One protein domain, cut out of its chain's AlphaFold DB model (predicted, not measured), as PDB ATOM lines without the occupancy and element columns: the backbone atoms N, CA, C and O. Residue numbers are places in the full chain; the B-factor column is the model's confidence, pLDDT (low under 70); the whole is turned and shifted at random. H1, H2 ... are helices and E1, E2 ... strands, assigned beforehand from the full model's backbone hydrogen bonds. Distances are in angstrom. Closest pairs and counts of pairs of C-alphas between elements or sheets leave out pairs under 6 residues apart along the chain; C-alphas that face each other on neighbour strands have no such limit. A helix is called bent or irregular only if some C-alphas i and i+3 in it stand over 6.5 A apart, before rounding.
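This is residues 73 to 204 of the 215 residues of an uncharacterized protein of Bosea sp. Tri-44 (UniProt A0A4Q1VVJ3). A strongly twisted four-stranded sheet has the long helix H5 beyond one end of its strands and the loop of residues 166 to 177 beyond the other. H2 and H4 lie side by side, off the sheet. The 132 printed residues run E1 H1 H2 H3 E2 H4 E3 E4 H5, class mixed, with under half in named elements. The mixed sheet's order is E1 E2 E4 E3. The whole is compact, radius of gyration of the C-alphas 14.4 A, spanning 44 by 32 by 23 A.

Find C-alpha 76 at (507.414, 453.836, 861.292), where E1, residues 76 to 79, begins. Beside it look for E2, 131 to 134, then E4, 178 to 184, 19.5 A, and E3, 158 to 165, 19.9 A, which bends by 61 degrees at residue 161. The helices are H1, 87 to 90; H2, 111 to 121, 15.4 A; H3, 124 to 127; H4, 144 to 150; and H5, 188 to 203, 22.4 A, ending at C-alpha 203 (493.917, 454.450, 882.054).

E1 and E2 are parallel, N 78 to O 131 2.9 A; E1, H1 H2 H3, E2 form a strand-helix-strand unit, two parallel neighbours with helices between. E2 and E4 are antiparallel, N 182 to O 132 2.8 A. E3 and E4 form a hairpin, N 161 to O 181 2.8 A. E2, H4, E3 form a split unit, E4 between the strands, with a right-handed crossover. H1 and H3 only graze the sheet, with residues 87 to 88 and 126 to 127. H3 touches H5, closest C-alphas Cys 124 and Ser 192, 5.1 A. H5 touches H4 with residues 194 to 199 alone, about perpendicular at 86 degrees, closest C-alphas Phe 150 and Cys 195, 4.4 A. H4 touches H2 at a shallow tilt of 28 degrees, the same way, closest C-alphas Thr 116 and Val 149, 6.4 A. In H2 and H5 every O i to N i+4 pair is within hydrogen-bond range; in H4 0 of 3 are, but 3 of 4 O i to N i+3 pairs; H1 and H3 are too short for an i+4 pair. H4 is only just irregular: C-alphas 144 and 147 are 6.7 A apart.

The two C-alphas farthest apart, Ser 171 and Gln 204, are 45.6 A apart. The printed part has no cut; the links H1 to H2 and E3 to E4 are long. Look at residues 168 to 174 for pLDDT under 70 in this model.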
ATOM      1  N   ALA A  73     510.740 453.494 852.621       94.31
ATOM      2  CA  ALA A  73     511.040 454.802 853.197       94.31
ATOM      3  C   ALA A  73     509.787 455.412 853.854       94.31
ATOM      4  O   ALA A  73     508.679 455.325 853.325       94.31
ATOM      5  N   GLY A  74     509.958 456.016 855.029       95.75
ATOM      6  CA  GLY A  74     508.871 456.526 855.861       95.75
ATOM      7  C   GLY A  74     508.167 455.467 856.716       95.75
ATOM      8  O   GLY A  74     507.275 455.830 857.481       95.75
ATOM      9  N   THR A  75     508.562 454.189 856.648       97.81
ATOM     10  CA  THR A  75     508.024 453.153 857.546       97.81
ATOM     11  C   THR A  75     508.279 453.553 859.007       97.81
ATOM     12  O   THR A  75     509.415 453.909 859.340       97.81
ATOM     13  N   PRO A  76     507.252 453.523 859.879       98.44
ATOM     14  CA  PRO A  76     507.414 453.836 861.292       98.44
ATOM     15  C   PRO A  76     508.326 452.815 861.978       98.44
ATOM     16  O   PRO A  76     508.199 451.611 861.752       98.44
ATOM     17  N   VAL A  77     509.249 453.284 862.818       98.56
ATOM     18  CA  VAL A  77     510.159 452.428 863.593       98.56
ATOM     19  C   VAL A  77     510.279 452.948 865.020       98.56
ATOM     20  O   VAL A  77     510.530 454.135 865.242       98.56
ATOM     21  N   ILE A  78     510.158 452.039 865.987       98.12
ATOM     22  CA  ILE A  78     510.507 452.285 867.386       98.12
ATOM     23  C   ILE A  78     511.951 451.814 867.601       98.12
ATOM     24  O   ILE A  78     512.246 450.619 867.519       98.12
ATOM     25  N   ASP A  79     512.852 452.751 867.900       97.06
ATOM     26  CA  ASP A  79     514.222 452.426 868.307       97.06
ATOM     27  C   ASP A  79     514.262 452.072 869.799       97.06
ATOM     28  O   ASP A  79     514.110 452.936 870.662       97.06
ATOM     29  N   LEU A  80     514.483 450.790 870.088       96.12
ATOM     30  CA  LEU A  80     514.632 450.215 871.426       96.12
ATOM     31  C   LEU A  80     516.082 449.796 871.730       96.12
ATOM     32  O   LEU A  80     516.338 449.090 872.711       96.12
ATOM     33  N   THR A  81     517.050 450.227 870.917       93.88
ATOM     34  CA  THR A  81     518.479 449.968 871.157       93.88
ATOM     35  C   THR A  81     519.010 450.753 872.356       93.88
ATOM     36  O   THR A  81     519.987 450.346 872.981       93.88
ATOM     37  N   GLY A  82     518.384 451.894 872.667       90.88
ATOM     38  CA  GLY A  82     518.787 452.785 873.752       90.88
ATOM     39  C   GLY A  82     519.970 453.703 873.429       90.88
ATOM     40  O   GLY A  82     520.311 454.551 874.259       90.88
ATOM     41  N   ARG A  83     520.633 453.532 872.271       87.62
ATOM     42  CA  ARG A  83     521.936 454.170 871.995       87.62
ATOM     43  C   ARG A  83     522.313 454.371 870.522       87.62
ATOM     44  O   ARG A  83     523.495 454.581 870.253       87.62
ATOM     45  N   SER A  84     521.365 454.304 869.591       85.00
ATOM     46  CA  SER A  84     521.659 454.349 868.145       85.00
ATOM     47  C   SER A  84     521.124 455.613 867.459       85.00
ATOM     48  O   SER A  84     520.337 455.519 866.511       85.00
ATOM     49  N   PRO A  85     521.531 456.822 867.903       87.69
ATOM     50  CA  PRO A  85     521.078 458.046 867.262       87.69
ATOM     51  C   PRO A  85     521.488 458.043 865.785       87.69
ATOM     52  O   PRO A  85     522.618 457.714 865.432       87.69
ATOM     53  N   GLY A  86     520.550 458.413 864.914       89.06
ATOM     54  CA  GLY A  86     520.782 458.505 863.473       89.06
ATOM     55  C   GLY A  86     520.574 457.206 862.689       89.06
ATOM     56  O   GLY A  86     520.390 457.294 861.478       89.06
ATOM     57  N   THR A  87     520.494 456.026 863.322       92.50
ATOM     58  CA  THR A  87     520.233 454.772 862.584       92.50
ATOM     59  C   THR A  87     518.895 454.827 861.852       92.50
ATOM     60  O   THR A  87     518.838 454.523 860.664       92.50
ATOM     61  N   LEU A  88     517.837 455.324 862.503       94.56
ATOM     62  CA  LEU A  88     516.531 455.498 861.856       94.56
ATOM     63  C   LEU A  88     516.586 456.457 860.656       94.56
ATOM     64  O   LEU A  88     515.914 456.230 859.654       94.56
ATOM     65  N   HIS A  89     517.426 457.492 860.724       91.94
ATOM     66  CA  HIS A  89     517.628 458.409 859.603       91.94
ATOM     67  C   HIS A  89     518.315 457.707 858.425       91.94
ATOM     68  O   HIS A  89     517.861 457.831 857.291       91.94
ATOM     69  N   VAL A  90     519.359 456.917 858.693       92.06
ATOM     70  CA  VAL A  90     520.072 456.125 857.676       92.06
ATOM     71  C   VAL A  90     519.152 455.107 856.997       92.06
ATOM     72  O   VAL A  90     519.261 454.905 855.789       92.06
ATOM     73  N   MET A  91     518.234 454.504 857.754       93.38
ATOM     74  CA  MET A  91     517.207 453.590 857.240       93.38
ATOM     75  C   MET A  91     516.156 454.288 856.361       93.38
ATOM     76  O   MET A  91     515.370 453.612 855.703       93.38
ATOM     77  N   GLY A  92     516.068 455.622 856.402       93.06
ATOM     78  CA  GLY A  92     514.944 456.362 855.829       93.06
ATOM     79  C   GLY A  92     513.625 456.113 856.570       93.06
ATOM     80  O   GLY A  92     512.558 456.246 855.975       93.06
ATOM     81  N   ALA A  93     513.678 455.719 857.844       96.00
ATOM     82  CA  ALA A  93     512.509 455.439 858.668       96.00
ATOM     83  C   ALA A  93     511.809 456.722 859.144       96.00
ATOM     84  O   ALA A  93     512.423 457.785 859.260       96.00
ATOM     85  N   SER A  94     510.528 456.602 859.496       96.56
ATOM     86  CA  SER A  94     509.850 457.594 860.333       96.56
ATOM     87  C   SER A  94     510.021 457.203 861.799       96.56
ATOM     88  O   SER A  94     509.652 456.100 862.198       96.56
ATOM     89  N   SER A  95     510.584 458.086 862.617       96.94
ATOM     90  CA  SER A  95     510.783 457.806 864.040       96.94
ATOM     91  C   SER A  95     509.461 457.825 864.804       96.94
ATOM     92  O   SER A  95     508.786 458.854 864.845       96.94
ATOM     93  N   THR A  96     509.117 456.713 865.452       97.50
ATOM     94  CA  THR A  96     507.888 456.592 866.241       97.50
ATOM     95  C   THR A  96     508.130 456.978 867.697       97.50
ATOM     96  O   THR A  96     508.985 456.423 868.387       97.50
ATOM     97  N   GLY A  97     507.348 457.945 868.181       93.50
ATOM     98  CA  GLY A  97     507.436 458.492 869.538       93.50
ATOM     99  C   GLY A  97     508.575 459.496 869.733       93.50
ATOM    100  O   GLY A  97     508.312 460.643 870.092       93.50
ATOM    101  N   GLN A  98     509.825 459.093 869.497       92.31
ATOM    102  CA  GLN A  98     511.011 459.960 869.568       92.31
ATOM    103  C   GLN A  98     512.047 459.575 868.499       92.31
ATOM    104  O   GLN A  98     512.080 458.412 868.097       92.31
ATOM    105  N   PRO A  99     512.926 460.506 868.065       87.69
ATOM    106  CA  PRO A  99     513.985 460.223 867.089       87.69
ATOM    107  C   PRO A  99     514.869 459.021 867.446       87.69
ATOM    108  O   PRO A  99     515.254 458.258 866.564       87.69
ATOM    109  N   TRP A 100     515.157 458.855 868.738       88.69
ATOM    110  CA  TRP A 100     515.662 457.632 869.355       88.69
ATOM    111  C   TRP A 100     515.218 457.627 870.823       88.69
ATOM    112  O   TRP A 100     515.133 458.691 871.445       88.69
ATOM    113  N   LEU A 101     514.943 456.455 871.397       93.19
ATOM    114  CA  LEU A 101     514.711 456.350 872.836       93.19
ATOM    115  C   LEU A 101     516.059 456.209 873.547       93.19
ATOM    116  O   LEU A 101     516.860 455.334 873.224       93.19
ATOM    117  N   ILE A 102     516.318 457.089 874.511       91.44
ATOM    118  CA  ILE A 102     517.541 457.074 875.321       91.44
ATOM    119  C   ILE A 102     517.404 455.975 876.372       91.44
ATOM    120  O   ILE A 102     516.444 455.995 877.134       91.44
ATOM    121  N   GLY A 103     518.342 455.028 876.412       91.06
ATOM    122  CA  GLY A 103     518.377 453.964 877.417       91.06
ATOM    123  C   GLY A 103     518.955 454.408 878.768       91.06
ATOM    124  O   GLY A 103     519.391 455.543 878.938       91.06
ATOM    125  N   ASN A 104     518.978 453.511 879.760       89.31
ATOM    126  CA  ASN A 104     519.527 453.821 881.089       89.31
ATOM    127  C   ASN A 104     521.061 453.910 881.061       89.31
ATOM    128  O   ASN A 104     521.751 452.906 881.224       89.31
ATOM    129  N   PHE A 105     521.595 455.119 880.906       84.88
ATOM    130  CA  PHE A 105     523.022 455.383 881.088       84.88
ATOM    131  C   PHE A 105     523.405 455.358 882.583       84.88
ATOM    132  O   PHE A 105     522.562 455.650 883.440       84.88
ATOM    133  N   PRO A 106     524.672 455.054 882.930       83.88
ATOM    134  CA  PRO A 106     525.138 455.094 884.314       83.88
ATOM    135  C   PRO A 106     524.842 456.449 884.971       83.88
ATOM    136  O   PRO A 106     525.168 457.497 884.419       83.88
ATOM    137  N   GLY A 107     524.196 456.426 886.140       84.38
ATOM    138  CA  GLY A 107     523.781 457.635 886.865       84.38
ATOM    139  C   GLY A 107     522.492 458.300 886.360       84.38
ATOM    140  O   GLY A 107     522.069 459.291 886.948       84.38
ATOM    141  N   MET A 108     521.839 457.759 885.323       84.69
ATOM    142  CA  MET A 108     520.591 458.290 884.750       84.69
ATOM    143  C   MET A 108     519.497 457.206 884.667       84.69
ATOM    144  O   MET A 108     519.205 456.693 883.582       84.69
ATOM    145  N   PRO A 109     518.884 456.815 885.805       88.00
ATOM    146  CA  PRO A 109     517.789 455.850 885.816       88.00
ATOM    147  C   PRO A 109     516.473 456.467 885.314       88.00
ATOM    148  O   PRO A 109     516.271 457.680 885.344       88.00
ATOM    149  N   GLY A 110     515.520 455.612 884.933       92.44
ATOM    150  CA  GLY A 110     514.141 456.017 884.623       92.44
ATOM    151  C   GLY A 110     513.791 456.056 883.135       92.44
ATOM    152  O   GLY A 110     512.648 456.365 882.794       92.44
ATOM    153  N   SER A 111     514.711 455.666 882.257       93.19
ATOM    154  CA  SER A 111     514.498 455.640 880.806       93.19
ATOM    155  C   SER A 111     513.323 454.756 880.396       93.19
ATOM    156  O   SER A 111     512.522 455.155 879.557       93.19
ATOM    157  N   ASN A 112     513.124 453.609 881.058       93.94
ATOM    158  CA  ASN A 112     511.964 452.739 880.813       93.94
ATOM    159  C   ASN A 112     510.636 453.468 881.058       93.94
ATOM    160  O   ASN A 112     509.681 453.287 880.304       93.94
ATOM    161  N   ARG A 113     510.569 454.323 882.090       94.62
ATOM    162  CA  ARG A 113     509.370 455.112 882.398       94.62
ATOM    163  C   ARG A 113     509.144 456.180 881.335       94.62
ATOM    164  O   ARG A 113     508.011 456.346 880.896       94.62
ATOM    165  N   VAL A 114     510.203 456.862 880.897       95.00
ATOM    166  CA  VAL A 114     510.126 457.851 879.810       95.00
ATOM    167  C   VAL A 114     509.646 457.188 878.522       95.00
ATOM    168  O   VAL A 114     508.640 457.616 877.968       95.00
ATOM    169  N   ALA A 115     510.283 456.095 878.102       95.75
ATOM    170  CA  ALA A 115     509.895 455.345 876.911       95.75
ATOM    171  C   ALA A 115     508.448 454.833 876.992       95.75
ATOM    172  O   ALA A 115     507.690 454.977 876.037       95.75
ATOM    173  N   THR A 116     508.017 454.343 878.157       95.81
ATOM    174  CA  THR A 116     506.615 453.966 878.399       95.81
ATOM    175  C   THR A 116     505.668 455.143 878.155       95.81
ATOM    176  O   THR A 116     504.669 454.985 877.458       95.81
ATOM    177  N   GLN A 117     505.957 456.330 878.699       96.25
ATOM    178  CA  GLN A 117     505.096 457.505 878.503       96.25
ATOM    179  C   GLN A 117     505.095 457.995 877.054       96.25
ATOM    180  O   GLN A 117     504.036 458.315 876.519       96.25
ATOM    181  N   VAL A 118     506.257 457.993 876.399       96.75
ATOM    182  CA  VAL A 118     506.382 458.340 874.979       96.75
ATOM    183  C   VAL A 118     505.505 457.422 874.130       96.75
ATOM    184  O   VAL A 118     504.653 457.905 873.390       96.75
ATOM    185  N   LEU A 119     505.637 456.102 874.287       97.31
ATOM    186  CA  LEU A 119     504.872 455.120 873.511       97.31
ATOM    187  C   LEU A 119     503.366 455.164 873.826       97.31
ATOM    188  O   LEU A 119     502.529 454.958 872.942       97.31
ATOM    189  N   ARG A 120     502.982 455.513 875.061       95.75
ATOM    190  CA  ARG A 120     501.574 455.791 875.404       95.75
ATOM    191  C   ARG A 120     501.007 456.976 874.630       95.75
ATOM    192  O   ARG A 120     499.837 456.919 874.260       95.75
ATOM    193  N   GLY A 121     501.816 457.991 874.341       95.88
ATOM    194  CA  GLY A 121     501.400 459.166 873.574       95.88
ATOM    195  C   GLY A 121     501.211 458.927 872.071       95.88
ATOM    196  O   GLY A 121     500.511 459.700 871.426       95.88
ATOM    197  N   VAL A 122     501.789 457.864 871.502       98.19
ATOM    198  CA  VAL A 122     501.720 457.589 870.052       98.19
ATOM    199  C   VAL A 122     500.343 457.051 869.639       98.19
ATOM    200  O   VAL A 122     499.746 456.238 870.341       98.19
ATOM    201  N   ALA A 123     499.829 457.443 868.473       98.12
ATOM    202  CA  ALA A 123     498.570 456.907 867.953       98.12
ATOM    203  C   ALA A 123     498.654 455.389 867.682       98.12
ATOM    204  O   ALA A 123     499.623 454.901 867.102       98.12
ATOM    205  N   CYS A 124     497.616 454.629 868.051       98.50
ATOM    206  CA  CYS A 124     497.599 453.174 867.848       98.50
ATOM    207  C   CYS A 124     497.787 452.725 866.387       98.50
ATOM    208  O   CYS A 124     498.545 451.781 866.181       98.50
ATOM    209  N   PRO A 125     497.222 453.405 865.368       98.25
ATOM    210  CA  PRO A 125     497.494 453.055 863.973       98.25
ATOM    211  C   PRO A 125     498.967 453.192 863.567       98.25
ATOM    212  O   PRO A 125     499.419 452.498 862.661       98.25
ATOM    213  N   GLU A 126     499.726 454.091 864.200       98.44
ATOM    214  CA  GLU A 126     501.168 454.198 863.964       98.44
ATOM    215  C   GLU A 126     501.917 453.046 864.636       98.44
ATOM    216  O   GLU A 126     502.674 452.350 863.965       98.44
ATOM    217  N   LEU A 127     501.640 452.784 865.920       98.50
ATOM    218  CA  LEU A 127     502.242 451.670 866.668       98.50
ATOM    219  C   LEU A 127     501.974 450.312 866.007       98.50
ATOM    220  O   LEU A 127     502.860 449.468 865.966       98.50
ATOM    221  N   ALA A 128     500.783 450.124 865.440       98.44
ATOM    222  CA  ALA A 128     500.398 448.910 864.725       98.44
ATOM    223  C   ALA A 128     501.216 448.656 863.448       98.44
ATOM    224  O   ALA A 128     501.346 447.513 863.017       98.44
ATOM    225  N   ARG A 129     501.758 449.711 862.830       98.44
ATOM    226  CA  ARG A 129     502.620 449.619 861.639       98.44
ATOM    227  C   ARG A 129     504.107 449.650 861.981       98.44
ATOM    228  O   ARG A 129     504.926 449.393 861.100       98.44
ATOM    229  N   ALA A 130     504.452 450.019 863.213       98.50
ATOM    230  CA  ALA A 130     505.823 450.285 863.596       98.50
ATOM    231  C   ALA A 130     506.659 449.001 863.614       98.50
ATOM    232  O   ALA A 130     506.283 447.997 864.214       98.50
ATOM    233  N   TRP A 131     507.820 449.054 862.974       98.69
ATOM    234  CA  TRP A 131     508.866 448.049 863.125       98.69
ATOM    235  C   TRP A 131     509.658 448.322 864.407       98.69
ATOM    236  O   TRP A 131     509.597 449.420 864.967       98.69
ATOM    237  N   LEU A 132     510.430 447.340 864.868       98.38
ATOM    238  CA  LEU A 132     511.320 447.504 866.019       98.38
ATOM    239  C   LEU A 132     512.775 447.451 865.573       98.38
ATOM    240  O   LEU A 132     513.162 446.560 864.818       98.38
ATOM    241  N   LEU A 133     513.589 448.357 866.101       97.94
ATOM    242  CA  LEU A 133     515.040 448.225 866.085       97.94
ATOM    243  C   LEU A 133     515.507 447.896 867.504       97.94
ATOM    244  O   LEU A 133     515.271 448.676 868.426       97.94
ATOM    245  N   ILE A 134     516.151 446.747 867.696       96.75
ATOM    246  CA  ILE A 134     516.567 446.261 869.020       96.75
ATOM    247  C   ILE A 134     518.056 445.912 869.051       96.75
ATOM    248  O   ILE A 134     518.632 445.520 868.042       96.75
ATOM    249  N   GLU A 135     518.663 445.975 870.235       94.31
ATOM    250  CA  GLU A 135     520.025 445.490 870.502       94.31
ATOM    251  C   GLU A 135     520.007 444.671 871.813       94.31
ATOM    252  O   GLU A 135     520.242 445.227 872.886       94.31
ATOM    253  N   PRO A 136     519.655 443.368 871.782       92.62
ATOM    254  CA  PRO A 136     519.405 442.561 872.986       92.62
ATOM    255  C   PRO A 136     520.602 442.404 873.925       92.62
ATOM    256  O   PRO A 136     520.409 442.267 875.126       92.62
ATOM    257  N   GLU A 137     521.816 442.469 873.386       90.00
ATOM    258  CA  GLU A 137     523.070 442.405 874.150       90.00
ATOM    259  C   GLU A 137     523.673 443.806 874.381       90.00
ATOM    260  O   GLU A 137     524.833 443.959 874.769       90.00
ATOM    261  N   GLY A 138     522.897 444.858 874.091       88.38
ATOM    262  CA  GLY A 138     523.299 446.250 874.249       88.38
ATOM    263  C   GLY A 138     523.262 446.704 875.714       88.38
ATOM    264  O   GLY A 138     522.348 446.329 876.455       88.38
ATOM    265  N   PRO A 139     524.200 447.566 876.153       86.06
ATOM    266  CA  PRO A 139     524.301 447.986 877.555       86.06
ATOM    267  C   PRO A 139     523.121 448.849 878.021       86.06
ATOM    268  O   PRO A 139     522.850 448.924 879.215       86.06
ATOM    269  N   PHE A 140     522.418 449.498 877.087       89.88
ATOM    270  CA  PHE A 140     521.334 450.447 877.371       89.88
ATOM    271  C   PHE A 140     519.995 450.011 876.773       89.88
ATOM    272  O   PHE A 140     519.093 450.829 876.600       89.88
ATOM    273  N   ARG A 141     519.863 448.723 876.452       89.81
ATOM    274  CA  ARG A 141     518.666 448.147 875.840       89.81
ATOM    275  C   ARG A 141     517.410 448.365 876.680       89.81
ATOM    276  O   ARG A 141     517.453 448.344 877.913       89.81
ATOM    277  N   PHE A 142     516.271 448.463 876.005       94.44
ATOM    278  CA  PHE A 142     514.976 448.355 876.668       94.44
ATOM    279  C   PHE A 142     514.587 446.883 876.888       94.44
ATOM    280  O   PHE A 142     514.966 446.016 876.094       94.44
ATOM    281  N   PRO A 143     513.841 446.566 877.963       94.75
ATOM    282  CA  PRO A 143     513.337 445.214 878.179       94.75
ATOM    283  C   PRO A 143     512.312 444.851 877.100       94.75
ATOM    284  O   PRO A 143     511.505 445.692 876.709       94.75
ATOM    285  N   ALA A 144     512.276 443.583 876.684       95.00
ATOM    286  CA  ALA A 144     511.339 443.121 875.655       95.00
ATOM    287  C   ALA A 144     509.861 443.339 876.028       95.00
ATOM    288  O   ALA A 144     508.999 443.489 875.169       95.00
ATOM    289  N   THR A 145     509.566 443.423 877.326       96.00
ATOM    290  CA  THR A 145     508.228 443.708 877.851       96.00
ATOM    291  C   THR A 145     507.762 445.138 877.588       96.00
ATOM    292  O   THR A 145     506.586 445.427 877.806       96.00
ATOM    293  N   ILE A 146     508.619 446.046 877.106       95.81
ATOM    294  CA  ILE A 146     508.230 447.439 876.861       95.81
ATOM    295  C   ILE A 146     507.118 447.568 875.817       95.81
ATOM    296  O   ILE A 146     506.297 448.474 875.917       95.81
ATOM    297  N   THR A 147     507.026 446.631 874.871       97.25
ATOM    298  CA  THR A 147     505.973 446.610 873.847       97.25
ATOM    299  C   THR A 147     504.580 446.348 874.428       97.25
ATOM    300  O   THR A 147     503.571 446.725 873.830       97.25
ATOM    301  N   SER A 148     504.500 445.778 875.637       96.94
ATOM    302  CA  SER A 148     503.222 445.515 876.313       96.94
ATOM    303  C   SER A 148     502.440 446.795 876.613       96.94
ATOM    304  O   SER A 148     501.213 446.761 876.693       96.94
ATOM    305  N   VAL A 149     503.123 447.946 876.691       96.12
ATOM    306  CA  VAL A 149     502.487 449.257 876.894       96.12
ATOM    307  C   VAL A 149     501.485 449.609 875.789       96.12
ATOM    308  O   VAL A 149     500.573 450.404 876.015       96.12
ATOM    309  N   PHE A 150     501.645 449.019 874.605       97.06
ATOM    310  CA  PHE A 150     500.732 449.165 873.477       97.06
ATOM    311  C   PHE A 150     500.138 447.824 873.029       97.06
ATOM    312  O   PHE A 150     499.764 447.666 871.872       97.06
ATOM    313  N   GLY A 151     500.025 446.858 873.946       97.44
ATOM    314  CA  GLY A 151     499.331 445.597 873.677       97.44
ATOM    315  C   GLY A 151     500.072 444.681 872.706       97.44
ATOM    316  O   GLY A 151     499.432 443.926 871.970       97.44
ATOM    317  N   ALA A 152     501.405 444.762 872.664       98.25
ATOM    318  CA  ALA A 152     502.229 443.889 871.843       98.25
ATOM    319  C   ALA A 152     503.256 443.086 872.640       98.25
ATOM    320  O   ALA A 152     503.792 443.529 873.656       98.25
ATOM    321  N   ASP A 153     503.557 441.905 872.130       98.06
ATOM    322  CA  ASP A 153     504.548 440.966 872.623       98.06
ATOM    323  C   ASP A 153     505.662 440.837 871.587       98.06
ATOM    324  O   ASP A 153     505.444 440.328 870.489       98.06
ATOM    325  N   GLN A 154     506.868 441.289 871.935       97.44
ATOM    326  CA  GLN A 154     508.002 441.288 871.013       97.44
ATOM    327  C   GLN A 154     508.297 439.905 870.397       97.44
ATOM    328  O   GLN A 154     508.746 439.832 869.258       97.44
ATOM    329  N   SER A 155     508.068 438.812 871.133       97.00
ATOM    330  CA  SER A 155     508.404 437.452 870.688       97.00
ATOM    331  C   SER A 155     507.340 436.813 869.797       97.00
ATOM    332  O   SER A 155     507.662 435.943 868.990       97.00
ATOM    333  N   ARG A 156     506.078 437.232 869.946       97.94
ATOM    334  CA  ARG A 156     504.933 436.669 869.212       97.94
ATOM    335  C   ARG A 156     504.489 437.542 868.045       97.94
ATOM    336  O   ARG A 156     504.109 437.020 867.001       97.94
ATOM    337  N   ASP A 157     504.574 438.858 868.211       98.50
ATOM    338  CA  ASP A 157     503.981 439.824 867.283       98.50
ATOM    339  C   ASP A 157     504.994 440.430 866.311       98.50
ATOM    340  O   ASP A 157     504.632 441.277 865.493       98.50
ATOM    341  N   PHE A 158     506.262 440.023 866.407       98.62
ATOM    342  CA  PHE A 158     507.330 440.504 865.545       98.62
ATOM    343  C   PHE A 158     508.241 439.363 865.098       98.62
ATOM    344  O   PHE A 158     508.539 438.443 865.857       98.62
ATOM    345  N   SER A 159     508.735 439.450 863.866       98.31
ATOM    346  CA  SER A 159     509.715 438.521 863.302       98.31
ATOM    347  C   SER A 159     510.971 439.262 862.854       98.31
ATOM    348  O   SER A 159     510.918 440.429 862.463       98.31
ATOM    349  N   ILE A 160     512.129 438.603 862.929       98.44
ATOM    350  CA  ILE A 160     513.396 439.191 862.480       98.44
ATOM    351  C   ILE A 160     513.343 439.364 860.960       98.44
ATOM    352  O   ILE A 160     513.203 438.393 860.219       98.44
ATOM    353  N   ALA A 161     513.484 440.605 860.506       98.12
ATOM    354  CA  ALA A 161     513.580 440.959 859.096       98.12
ATOM    355  C   ALA A 161     515.035 441.110 858.630       98.12
ATOM    356  O   ALA A 161     515.311 440.999 857.439       98.12
ATOM    357  N   GLY A 162     515.961 441.339 859.562       98.00
ATOM    358  CA  GLY A 162     517.391 441.355 859.296       98.00
ATOM    359  C   GLY A 162     518.204 441.787 860.511       98.00
ATOM    360  O   GLY A 162     517.652 442.132 861.560       98.00
ATOM    361  N   SER A 163     519.524 441.762 860.371       97.19
ATOM    362  CA  SER A 163     520.453 442.199 861.409       97.19
ATOM    363  C   SER A 163     521.693 442.857 860.812       97.19
ATOM    364  O   SER A 163     522.010 442.670 859.636       97.19
ATOM    365  N   PHE A 164     522.373 443.652 861.631       95.12
ATOM    366  CA  PHE A 164     523.648 444.292 861.311       95.12
ATOM    367  C   PHE A 164     524.418 444.584 862.603       95.12
ATOM    368  O   PHE A 164     523.833 444.717 863.678       95.12
ATOM    369  N   SER A 165     525.743 444.660 862.521       90.38
ATOM    370  CA  SER A 165     526.586 445.008 863.668       90.38
ATOM    371  C   SER A 165     526.650 446.521 863.833       90.38
ATOM    372  O   SER A 165     526.862 447.228 862.857       90.38
ATOM    373  N   SER A 166     526.490 447.017 865.060       79.81
ATOM    374  CA  SER A 166     526.791 448.406 865.417       79.81
ATOM    375  C   SER A 166     528.239 448.750 865.045       79.81
ATOM    376  O   SER A 166     529.092 447.854 865.045       79.81
ATOM    377  N   PRO A 167     528.522 450.023 864.700       74.38
ATOM    378  CA  PRO A 167     529.871 450.425 864.335       74.38
ATOM    379  C   PRO A 167     530.822 450.156 865.502       74.38
ATOM    380  O   PRO A 167     530.382 450.057 866.654       74.38
ATOM    381  N   ASP A 168     532.117 450.056 865.180       64.88
ATOM    382  CA  ASP A 168     533.189 449.889 866.160       64.88
ATOM    383  C   ASP A 168     532.955 450.749 867.401       64.88
ATOM    384  O   ASP A 168     532.410 451.855 867.288       64.88
ATOM    385  N   PRO A 169     533.382 450.265 868.577       59.91
ATOM    386  CA  PRO A 169     533.208 450.988 869.815       59.91
ATOM    387  C   PRO A 169     533.563 452.474 869.660       59.91
ATOM    388  O   PRO A 169     534.725 452.844 869.495       59.91
ATOM    389  N   LEU A 170     532.547 453.348 869.728       61.22
ATOM    390  CA  LEU A 170     532.781 454.771 869.988       61.22
ATOM    391  C   LEU A 170     533.619 454.846 871.265       61.22
ATOM    392  O   LEU A 170     533.509 453.940 872.080       61.22
ATOM    393  N   SER A 171     534.408 455.902 871.457       51.22
ATOM    394  CA  SER A 171     535.473 456.029 872.475       51.22
ATOM    395  C   SER A 171     535.215 455.493 873.906       51.22
ATOM    396  O   SER A 171     536.172 455.352 874.658       51.22
ATOM    397  N   ASN A 172     533.965 455.194 874.289       53.78
ATOM    398  CA  ASN A 172     533.534 454.662 875.586       53.78
ATOM    399  C   ASN A 172     532.781 453.306 875.539       53.78
ATOM    400  O   ASN A 172     532.298 452.852 876.574       53.78
ATOM    401  N   PHE A 173     532.621 452.670 874.380       61.97
ATOM    402  CA  PHE A 173     532.092 451.306 874.254       61.97
ATOM    403  C   PHE A 173     533.261 450.364 873.972       61.97
ATOM    404  O   PHE A 173     534.308 450.830 873.552       61.97
ATOM    405  N   THR A 174     533.149 449.066 874.236       58.44
ATOM    406  CA  THR A 174     534.284 448.136 874.061       58.44
ATOM    407  C   THR A 174     534.027 447.038 873.039       58.44
ATOM    408  O   THR A 174     534.971 446.382 872.615       58.44
ATOM    409  N   GLU A 175     532.778 446.839 872.608       71.06
ATOM    410  CA  GLU A 175     532.400 445.701 871.769       71.06
ATOM    411  C   GLU A 175     531.358 446.098 870.721       71.06
ATOM    412  O   GLU A 175     530.384 446.796 871.026       71.06
ATOM    413  N   ALA A 176     531.551 445.612 869.493       75.38
ATOM    414  CA  ALA A 176     530.514 445.623 868.474       75.38
ATOM    415  C   ALA A 176     529.358 444.714 868.917       75.38
ATOM    416  O   ALA A 176     529.559 443.601 869.408       75.38
ATOM    417  N   ARG A 177     528.128 445.194 868.747       86.31
ATOM    418  CA  ARG A 177     526.895 444.487 869.124       86.31
ATOM    419  C   ARG A 177     525.974 444.340 867.930       86.31
ATOM    420  O   ARG A 177     525.914 445.237 867.095       86.31
ATOM    421  N   THR A 178     525.240 443.238 867.869       92.69
ATOM    422  CA  THR A 178     524.267 442.993 866.802       92.69
ATOM    423  C   THR A 178     522.955 443.701 867.101       92.69
ATOM    424  O   THR A 178     522.356 443.498 868.158       92.69
ATOM    425  N   GLN A 179     522.500 444.497 866.140       95.38
ATOM    426  CA  GLN A 179     521.165 445.070 866.115       95.38
ATOM    427  C   GLN A 179     520.269 444.233 865.209       95.38
ATOM    428  O   GLN A 179     520.716 443.703 864.189       95.38
ATOM    429  N   TYR A 180     519.002 444.116 865.590       97.69
ATOM    430  CA  TYR A 180     517.993 443.389 864.833       97.69
ATOM    431  C   TYR A 180     516.875 444.339 864.439       97.69
ATOM    432  O   TYR A 180     516.337 445.069 865.273       97.69
ATOM    433  N   LEU A 181     516.514 444.281 863.164       98.38
ATOM    434  CA  LEU A 181     515.324 444.910 862.630       98.38
ATOM    435  C   LEU A 181     514.199 443.876 862.647       98.38
ATOM    436  O   LEU A 181     514.323 442.813 862.031       98.38
ATOM    437  N   MET A 182     513.111 444.172 863.350       98.62
ATOM    438  CA  MET A 182     511.957 443.288 863.463       98.62
ATOM    439  C   MET A 182     510.720 443.900 862.815       98.62
ATOM    440  O   MET A 182     510.415 445.075 863.019       98.62
ATOM    441  N   ARG A 183     509.989 443.081 862.065       98.50
ATOM    442  CA  ARG A 183     508.760 443.449 861.360       98.50
ATOM    443  C   ARG A 183     507.538 442.954 862.133       98.50
ATOM    444  O   ARG A 183     507.583 441.814 862.598       98.50
ATOM    445  N   PRO A 184     506.457 443.746 862.239       98.44
ATOM    446  CA  PRO A 184     505.210 443.273 862.829       98.44
ATOM    447  C   PRO A 184     504.610 442.119 862.010       98.44
ATOM    448  O   PRO A 184     504.675 442.119 860.780       98.44
ATOM    449  N   THR A 185     504.033 441.133 862.693       98.38
ATOM    450  CA  THR A 185     503.396 439.954 862.074       98.38
ATOM    451  C   THR A 185     501.871 440.021 862.081       98.38
ATOM    452  O   THR A 185     501.235 439.396 861.232       98.38
ATOM    453  N   ARG A 186     501.282 440.782 863.011       98.00
ATOM    454  CA  ARG A 186     499.834 441.018 863.086       98.00
ATOM    455  C   ARG A 186     499.355 441.943 861.970       98.00
ATOM    456  O   ARG A 186     500.119 442.766 861.461       98.00
ATOM    457  N   SER A 187     498.072 441.840 861.624       98.19
ATOM    458  CA  SER A 187     497.440 442.851 860.775       98.19
ATOM    459  C   SER A 187     497.381 444.197 861.499       98.19
ATOM    460  O   SER A 187     497.393 444.272 862.733       98.19
ATOM    461  N   VAL A 188     497.311 445.282 860.728       98.31
ATOM    462  CA  VAL A 188     497.256 446.640 861.286       98.31
ATOM    463  C   VAL A 188     495.994 446.821 862.130       98.31
ATOM    464  O   VAL A 188     496.039 447.486 863.164       98.31
ATOM    465  N   GLU A 189     494.884 446.214 861.721       98.38
ATOM    466  CA  GLU A 189     493.598 446.259 862.411       98.38
ATOM    467  C   GLU A 189     493.684 445.569 863.778       98.38
ATOM    468  O   GLU A 189     493.346 446.181 864.794       98.38
ATOM    469  N   GLU A 190     494.210 444.341 863.818       98.44
ATOM    470  CA  GLU A 190     494.363 443.560 865.050       98.44
ATOM    471  C   GLU A 190     495.301 444.264 866.039       98.44
ATOM    472  O   GLU A 190     494.968 444.447 867.213       98.44
ATOM    473  N   ALA A 191     496.461 444.723 865.561       98.56
ATOM    474  CA  ALA A 191     497.427 445.426 866.398       98.56
ATOM    475  C   ALA A 191     496.888 446.780 866.899       98.56
ATOM    476  O   ALA A 191     497.124 447.152 868.052       98.56
ATOM    477  N   SER A 192     496.120 447.508 866.079       98.62
ATOM    478  CA  SER A 192     495.504 448.783 866.482       98.62
ATOM    479  C   SER A 192     494.437 448.593 867.558       98.62
ATOM    480  O   SER A 192     494.362 449.390 868.502       98.62
ATOM    481  N   GLN A 193     493.627 447.538 867.438       98.44
ATOM    482  CA  GLN A 193     492.627 447.189 868.440       98.44
ATOM    483  C   GLN A 193     493.297 446.808 869.764       98.44
ATOM    484  O   GLN A 193     492.998 447.418 870.792       98.44
ATOM    485  N   ALA A 194     494.274 445.896 869.729       98.31
ATOM    486  CA  ALA A 194     495.019 445.482 870.918       98.31
ATOM    487  C   ALA A 194     495.713 446.666 871.615       98.31
ATOM    488  O   ALA A 194     495.712 446.763 872.843       98.31
ATOM    489  N   CYS A 195     496.257 447.609 870.844       98.50
ATOM    490  CA  CYS A 195     496.823 448.842 871.383       98.50
ATOM    491  C   CYS A 195     495.781 449.701 872.103       98.50
ATOM    492  O   CYS A 195     496.048 450.209 873.195       98.50
ATOM    493  N   THR A 196     494.594 449.857 871.519       98.06
ATOM    494  CA  THR A 196     493.515 450.658 872.111       98.06
ATOM    495  C   THR A 196     493.047 450.043 873.428       98.06
ATOM    496  O   THR A 196     492.926 450.751 874.430       98.06
ATOM    497  N   GLU A 197     492.865 448.723 873.458       97.38
ATOM    498  CA  GLU A 197     492.486 447.967 874.656       97.38
ATOM    499  C   GLU A 197     493.555 448.065 875.753       97.38
ATOM    500  O   GLU A 197     493.238 448.381 876.902       97.38
ATOM    501  N   ALA A 198     494.833 447.891 875.400       96.62
ATOM    502  CA  ALA A 198     495.941 448.012 876.344       96.62
ATOM    503  C   ALA A 198     496.028 449.420 876.952       96.62
ATOM    504  O   ALA A 198     496.178 449.572 878.166       96.62
ATOM    505  N   LYS A 199     495.882 450.466 876.132       95.25
ATOM    506  CA  LYS A 199     495.893 451.854 876.616       95.25
ATOM    507  C   LYS A 199     494.689 452.168 877.499       95.25
ATOM    508  O   LYS A 199     494.859 452.839 878.515       95.25
ATOM    509  N   ALA A 200     493.506 451.655 877.162       94.50
ATOM    510  CA  ALA A 200     492.310 451.809 877.985       94.50
ATOM    511  C   ALA A 200     492.459 451.116 879.350       94.50
ATOM    512  O   ALA A 200     492.134 451.714 880.375       94.50
ATOM    513  N   ALA A 201     493.012 449.899 879.384       91.94
ATOM    514  CA  ALA A 201     493.266 449.166 880.626       91.94
ATOM    515  C   ALA A 201     494.242 449.911 881.556       91.94
ATOM    516  O   ALA A 201     494.047 449.944 882.768       91.94
ATOM    517  N   LEU A 202     495.256 450.569 880.986       85.75
ATOM    518  CA  LEU A 202     496.230 451.375 881.731       85.75
ATOM    519  C   LEU A 202     495.678 452.723 882.225       85.75
ATOM    520  O   LEU A 202     496.288 453.340 883.099       85.75
ATOM    521  N   ALA A 203     494.567 453.201 881.661       81.44
ATOM    522  CA  ALA A 203     493.917 454.450 882.054       81.44
ATOM    523  C   ALA A 203     492.914 454.275 883.212       81.44
ATOM    524  O   ALA A 203     492.440 455.270 883.761       81.44
ATOM    525  N   GLN A 204     492.581 453.037 883.598       72.06
ATOM    526  CA  GLN A 204     491.627 452.794 884.679       72.06
ATOM    527  C   GLN A 204     492.236 453.116 886.062       72.06
ATOM    528  O   GLN A 204     493.346 452.669 886.375       72.06
TER     529      GLN A 204